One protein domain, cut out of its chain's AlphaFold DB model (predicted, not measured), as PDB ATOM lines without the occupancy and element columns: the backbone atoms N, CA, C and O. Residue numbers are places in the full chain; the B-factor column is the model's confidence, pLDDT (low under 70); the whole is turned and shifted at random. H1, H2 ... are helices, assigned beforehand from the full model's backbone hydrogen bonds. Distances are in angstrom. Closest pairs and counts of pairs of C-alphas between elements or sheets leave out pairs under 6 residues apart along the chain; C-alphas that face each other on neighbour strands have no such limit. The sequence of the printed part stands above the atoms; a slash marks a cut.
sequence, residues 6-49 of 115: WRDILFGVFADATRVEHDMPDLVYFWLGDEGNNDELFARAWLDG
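What this domain is: This is residues 6 to 49 of the 115 residues of an uncharacterized protein of Lactococcus cremoris subsp. tructae (UniProt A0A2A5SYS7). Three helices make three sides of an open frame with an empty middle: H1 runs along one side, the link of residues 18 to 25 turns the chain round at one end, H2 folds back along the facing side, and H3 crosses the other end, coming near H1. The frame is loosely closed, with few contacts between the helices, and residues 44 to 49 stick out from it. The printed part has 44 residues with three named helices in the order H1, H2, H3 and no named strand; the class is all helix. It is compact by its radius of gyration of the C-alphas, 10.5 A, and its C-alphas span 27 by 19 by 18 A.

How they stand to each other: Start at the first printed residue, where H1, residues 6 to 17, begins, and go on to H2, residues 26 to 32; these two helices are apart. Then look at H3, residues 38 to 48. H1 and H3 are close but not clearly touching, with 2 pairs of C-alphas within 8 A, and their closest C-alphas, those of Leu 10 and Ala 43, are 7.4 A apart. The lines of H1 and H3 stand at 80 degrees, about perpendicular. H2 and H3 touch only at the corner by their link, and only just, with 3 pairs of C-alphas within 8 A; the closest C-alphas are those of Leu 32 and Asp 39, at 4.8 A. H2 and H3 run the same way at a steep tilt of 69 degrees, only just short of about perpendicular. In the backbones of H1, H2 and H3, every O i to N i+4 pair is within hydrogen-bond range.

Where its parts are: Find C-alpha 6 of Trp 6 at (-34.871, -35.308, -4.458); from there H1 runs 16.6 A to the C-alpha of Ala 17. Next find C-alpha 26 of Asp 26 at (-39.845, -32.130, -27.755), where H2 begins; it is 10.0 A long and ends at Leu 32. H3 begins at Asn 38 and runs 15.1 A to C-alpha 48 of Asp 48 at (-21.919, -36.319, -9.149).

The domain as a whole: The two C-alphas farthest apart, those of Glu 21 and Asp 48, are 27.8 A from each other, and the C-alphas of Trp 6 and Gly 49 are 16.7 A apart. The printed part has no cut. The link from H1 to H2, 8 residues, is short, and the link from H2 to H3, 5 residues, is tight. Two stretches stand free: residues 19 to 28, of which 26 to 28 belong to H2, and residues 44 to 49, of which 44 to 48 belong to H3. In the B-factor column, the mean pLDDT of the printed part of this model is 72.3, and residues 6 to 23 are under 70.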
ATOM      1  N   TRP A   6     -35.663 -35.440  -3.240       56.66
ATOM      2  CA  TRP A   6     -34.871 -35.308  -4.458       56.66
ATOM      3  C   TRP A   6     -35.728 -35.256  -5.718       56.66
ATOM      4  O   TRP A   6     -35.448 -34.466  -6.615       56.66
ATOM      5  N   ARG A   7     -36.811 -36.035  -5.760       54.72
ATOM      6  CA  ARG A   7     -37.723 -36.075  -6.902       54.72
ATOM      7  C   ARG A   7     -38.468 -34.753  -7.049       54.72
ATOM      8  O   ARG A   7     -38.545 -34.222  -8.148       54.72
ATOM      9  N   ASP A   8     -38.918 -34.173  -5.938       59.94
ATOM     10  CA  ASP A   8     -39.620 -32.884  -5.929       59.94
ATOM     11  C   ASP A   8     -38.704 -31.709  -6.319       59.94
ATOM     12  O   ASP A   8     -39.142 -30.786  -7.007       59.94
ATOM     13  N   ILE A   9     -37.419 -31.751  -5.937       60.62
ATOM     14  CA  ILE A   9     -36.419 -30.750  -6.350       60.62
ATOM     15  C   ILE A   9     -36.143 -30.853  -7.854       60.62
ATOM     16  O   ILE A   9     -36.128 -29.832  -8.537       60.62
ATOM     17  N   LEU A  10     -35.971 -32.068  -8.383       60.12
ATOM     18  CA  LEU A  10     -35.749 -32.286  -9.813       60.12
ATOM     19  C   LEU A  10     -36.967 -31.894 -10.642       60.12
ATOM     20  O   LEU A  10     -36.825 -31.133 -11.596       60.12
ATOM     21  N   PHE A  11     -38.169 -32.306 -10.232       59.19
ATOM     22  CA  PHE A  11     -39.402 -31.832 -10.854       59.19
ATOM     23  C   PHE A  11     -39.501 -30.307 -10.808       59.19
ATOM     24  O   PHE A  11     -39.906 -29.728 -11.803       59.19
ATOM     25  N   GLY A  12     -39.098 -29.638  -9.724       62.53
ATOM     26  CA  GLY A  12     -39.070 -28.174  -9.648       62.53
ATOM     27  C   GLY A  12     -38.110 -27.526 -10.652       62.53
ATOM     28  O   GLY A  12     -38.505 -26.607 -11.364       62.53
ATOM     29  N   VAL A  13     -36.876 -28.030 -10.751       63.56
ATOM     30  CA  VAL A  13     -35.846 -27.521 -11.678       63.56
ATOM     31  C   VAL A  13     -36.241 -27.760 -13.141       63.56
ATOM     32  O   VAL A  13     -36.143 -26.850 -13.963       63.56
ATOM     33  N   PHE A  14     -36.750 -28.949 -13.475       61.12
ATOM     34  CA  PHE A  14     -37.194 -29.262 -14.837       61.12
ATOM     35  C   PHE A  14     -38.541 -28.614 -15.190       61.12
ATOM     36  O   PHE A  14     -38.747 -28.204 -16.332       61.12
ATOM     37  N   ALA A  15     -39.462 -28.463 -14.233       61.53
ATOM     38  CA  ALA A  15     -40.732 -27.768 -14.451       61.53
ATOM     39  C   ALA A  15     -40.552 -26.257 -14.656       61.53
ATOM     40  O   ALA A  15     -41.396 -25.642 -15.306       61.53
ATOM     41  N   ASP A  16     -39.487 -25.659 -14.113       58.69
ATOM     42  CA  ASP A  16     -39.125 -24.258 -14.365       58.69
ATOM     43  C   ASP A  16     -38.455 -24.103 -15.741       58.69
ATOM     44  O   ASP A  16     -38.868 -23.260 -16.538       58.69
ATOM     45  N   ALA A  17     -37.543 -25.018 -16.098       55.38
ATOM     46  CA  ALA A  17     -36.925 -25.093 -17.430       55.38
ATOM     47  C   ALA A  17     -37.925 -25.365 -18.574       55.38
ATOM     48  O   ALA A  17     -37.641 -25.071 -19.730       55.38
ATOM     49  N   THR A  18     -39.097 -25.923 -18.266       55.34
ATOM     50  CA  THR A  18     -40.193 -26.148 -19.229       55.34
ATOM     51  C   THR A  18     -41.270 -25.058 -19.181       55.34
ATOM     52  O   THR A  18     -42.123 -25.003 -20.068       55.34
ATOM     53  N   ARG A  19     -41.252 -24.174 -18.169       56.84
ATOM     54  CA  ARG A  19     -42.175 -23.030 -18.029       56.84
ATOM     55  C   ARG A  19     -41.616 -21.734 -18.600       56.84
ATOM     56  O   ARG A  19     -42.400 -20.892 -19.042       56.84
ATOM     57  N   VAL A  20     -40.298 -21.567 -18.587       53.25
ATOM     58  CA  VAL A  20     -39.624 -20.444 -19.234       53.25
ATOM     59  C   VAL A  20     -39.325 -20.862 -20.670       53.25
ATOM     60  O   VAL A  20     -38.366 -21.573 -20.908       53.25
ATOM     61  N   GLU A  21     -40.230 -20.476 -21.577       51.06
ATOM     62  CA  GLU A  21     -40.103 -20.518 -23.044       51.06
ATOM     63  C   GLU A  21     -39.484 -21.793 -23.632       51.06
ATOM     64  O   GLU A  21     -38.277 -21.891 -23.703       51.06
ATOM     65  N   HIS A  22     -40.326 -22.736 -24.080       55.62
ATOM     66  CA  HIS A  22     -40.238 -23.574 -25.300       55.62
ATOM     67  C   HIS A  22     -38.872 -23.859 -26.001       55.62
ATOM     68  O   HIS A  22     -38.863 -24.137 -27.201       55.62
ATOM     69  N   ASP A  23     -37.743 -23.844 -25.297       66.25
ATOM     70  CA  ASP A  23     -36.381 -23.966 -25.835       66.25
ATOM     71  C   ASP A  23     -35.879 -25.411 -25.775       66.25
ATOM     72  O   ASP A  23     -34.901 -25.775 -26.430       66.25
ATOM     73  N   MET A  24     -36.560 -26.265 -25.007       71.69
ATOM     74  CA  MET A  24     -36.269 -27.690 -24.968       71.69
ATOM     75  C   MET A  24     -36.954 -28.382 -26.153       71.69
ATOM     76  O   MET A  24     -38.182 -28.359 -26.234       71.69
ATOM     77  N   PRO A  25     -36.199 -29.032 -27.061       83.56
ATOM     78  CA  PRO A  25     -36.801 -29.803 -28.138       83.56
ATOM     79  C   PRO A  25     -37.711 -30.894 -27.571       83.56
ATOM     80  O   PRO A  25     -37.319 -31.582 -26.626       83.56
ATOM     81  N   ASP A  26     -38.870 -31.119 -28.194       82.44
ATOM     82  CA  ASP A  26     -39.845 -32.130 -27.755       82.44
ATOM     83  C   ASP A  26     -39.200 -33.507 -27.524       82.44
ATOM     84  O   ASP A  26     -39.523 -34.203 -26.566       82.44
ATOM     85  N   LEU A  27     -38.222 -33.881 -28.358       85.00
ATOM     86  CA  LEU A  27     -37.462 -35.129 -28.216       85.00
ATOM     87  C   LEU A  27     -36.706 -35.231 -26.885       85.00
ATOM     88  O   LEU A  27     -36.640 -36.312 -26.311       85.00
ATOM     89  N   VAL A  28     -36.148 -34.125 -26.394       82.19
ATOM     90  CA  VAL A  28     -35.438 -34.086 -25.108       82.19
ATOM     91  C   VAL A  28     -36.437 -34.181 -23.958       82.19
ATOM     92  O   VAL A  28     -36.202 -34.931 -23.015       82.19
ATOM     93  N   TYR A  29     -37.578 -33.495 -24.065       81.38
ATOM     94  CA  TYR A  29     -38.647 -33.577 -23.068       81.38
ATOM     95  C   TYR A  29     -39.207 -35.002 -22.944       81.38
ATOM     96  O   TYR A  29     -39.313 -35.536 -21.841       81.38
ATOM     97  N   PHE A  30     -39.506 -35.647 -24.076       84.31
ATOM     98  CA  PHE A  30     -39.961 -37.038 -24.089       84.31
ATOM     99  C   PHE A  30     -38.898 -38.000 -23.574       84.31
ATOM    100  O   PHE A  30     -39.232 -38.910 -22.827       84.31
ATOM    101  N   TRP A  31     -37.631 -37.794 -23.937       85.88
ATOM    102  CA  TRP A  31     -36.542 -38.636 -23.456       85.88
ATOM    103  C   TRP A  31     -36.381 -38.547 -21.934       85.88
ATOM    104  O   TRP A  31     -36.268 -39.584 -21.291       85.88
ATOM    105  N   LEU A  32     -36.434 -37.348 -21.343       84.44
ATOM    106  CA  LEU A  32     -36.365 -37.171 -19.885       84.44
ATOM    107  C   LEU A  32     -37.537 -37.844 -19.157       84.44
ATOM    108  O   LEU A  32     -37.345 -38.392 -18.077       84.44
ATOM    109  N   GLY A  33     -38.734 -37.805 -19.747       78.94
ATOM    110  CA  GLY A  33     -39.946 -38.405 -19.184       78.94
ATOM    111  C   GLY A  33     -40.170 -39.885 -19.518       78.94
ATOM    112  O   GLY A  33     -41.217 -40.416 -19.149       78.94
ATOM    113  N   ASP A  34     -39.251 -40.529 -20.242       81.25
ATOM    114  CA  ASP A  34     -39.352 -41.943 -20.618       81.25
ATOM    115  C   ASP A  34     -39.232 -42.869 -19.390       81.25
ATOM    116  O   ASP A  34     -38.634 -42.510 -18.375       81.25
ATOM    117  N   GLU A  35     -39.761 -44.095 -19.472       72.88
ATOM    118  CA  GLU A  35     -39.822 -45.043 -18.337       72.88
ATOM    119  C   GLU A  35     -38.436 -45.519 -17.836       72.88
ATOM    120  O   GLU A  35     -38.336 -46.225 -16.832       72.88
ATOM    121  N   GLY A  36     -37.355 -45.122 -18.512       75.81
ATOM    122  CA  GLY A  36     -35.969 -45.483 -18.211       75.81
ATOM    123  C   GLY A  36     -35.277 -44.694 -17.089       75.81
ATOM    124  O   GLY A  36     -34.082 -44.902 -16.892       75.81
ATOM    125  N   ASN A  37     -35.978 -43.817 -16.354       80.81
ATOM    126  CA  ASN A  37     -35.399 -42.916 -15.331       80.81
ATOM    127  C   ASN A  37     -34.293 -41.993 -15.886       80.81
ATOM    128  O   ASN A  37     -33.278 -41.727 -15.232       80.81
ATOM    129  N   ASN A  38     -34.454 -41.535 -17.130       85.00
ATOM    130  CA  ASN A  38     -33.478 -40.671 -17.798       85.00
ATOM    131  C   ASN A  38     -33.324 -39.313 -17.088       85.00
ATOM    132  O   ASN A  38     -32.239 -38.732 -17.086       85.00
ATOM    133  N   ASP A  39     -34.390 -38.835 -16.448       82.00
ATOM    134  CA  ASP A  39     -34.402 -37.678 -15.554       82.00
ATOM    135  C   ASP A  39     -33.455 -37.844 -14.354       82.00
ATOM    136  O   ASP A  39     -32.639 -36.960 -14.078       82.00
ATOM    137  N   GLU A  40     -33.508 -38.988 -13.668       83.12
ATOM    138  CA  GLU A  40     -32.609 -39.302 -12.554       83.12
ATOM    139  C   GLU A  40     -31.162 -39.463 -13.038       83.12
ATOM    140  O   GLU A  40     -30.236 -38.943 -12.412       83.12
ATOM    141  N   LEU A  41     -30.953 -40.143 -14.171       83.50
ATOM    142  CA  LEU A  41     -29.625 -40.332 -14.755       83.50
ATOM    143  C   LEU A  41     -28.972 -38.990 -15.112       83.50
ATOM    144  O   LEU A  41     -27.811 -38.756 -14.772       83.50
ATOM    145  N   PHE A  42     -29.725 -38.085 -15.738       83.31
ATOM    146  CA  PHE A  42     -29.257 -36.739 -16.057       83.31
ATOM    147  C   PHE A  42     -28.940 -35.929 -14.792       83.31
ATOM    148  O   PHE A  42     -27.899 -35.278 -14.709       83.31
ATOM    149  N   ALA A  43     -29.808 -35.988 -13.782       83.56
ATOM    150  CA  ALA A  43     -29.600 -35.297 -12.514       83.56
ATOM    151  C   ALA A  43     -28.337 -35.765 -11.783       83.56
ATOM    152  O   ALA A  43     -27.550 -34.944 -11.309       83.56
ATOM    153  N   ARG A  44     -28.121 -37.082 -11.715       82.88
ATOM    154  CA  ARG A  44     -26.915 -37.666 -11.115       82.88
ATOM    155  C   ARG A  44     -25.667 -37.287 -11.898       82.88
ATOM    156  O   ARG A  44     -24.691 -36.869 -11.292       82.88
ATOM    157  N   ALA A  45     -25.724 -37.334 -13.229       84.44
ATOM    158  CA  ALA A  45     -24.630 -36.884 -14.086       84.44
ATOM    159  C   ALA A  45     -24.233 -35.419 -13.822       84.44
ATOM    160  O   ALA A  45     -23.050 -35.083 -13.844       84.44
ATOM    161  N   TRP A  46     -25.211 -34.552 -13.549       81.88
ATOM    162  CA  TRP A  46     -24.972 -33.148 -13.218       81.88
ATOM    163  C   TRP A  46     -24.375 -32.951 -11.816       81.88
ATOM    164  O   TRP A  46     -23.474 -32.133 -11.641       81.88
ATOM    165  N   LEU A  47     -24.888 -33.670 -10.812       84.75
ATOM    166  CA  LEU A  47     -24.499 -33.499  -9.407       84.75
ATOM    167  C   LEU A  47     -23.182 -34.198  -9.059       84.75
ATOM    168  O   LEU A  47     -22.325 -33.606  -8.403       84.75
ATOM    169  N   ASP A  48     -23.035 -35.441  -9.502       86.56
ATOM    170  CA  ASP A  48     -21.919 -36.319  -9.149       86.56
ATOM    171  C   ASP A  48     -20.800 -36.272 -10.208       86.56
ATOM    172  O   ASP A  48     -19.700 -36.784  -9.992       86.56
ATOM    173  N   GLY A  49     -21.069 -35.628 -11.349       79.38
ATOM    174  CA  GLY A  49     -20.269 -35.738 -12.561       79.38
ATOM    175  C   GLY A  49     -20.605 -37.010 -13.345       79.38
ATOM    176  O   GLY A  49     -21.124 -37.991 -12.814       79.38
TER     177      GLY A  49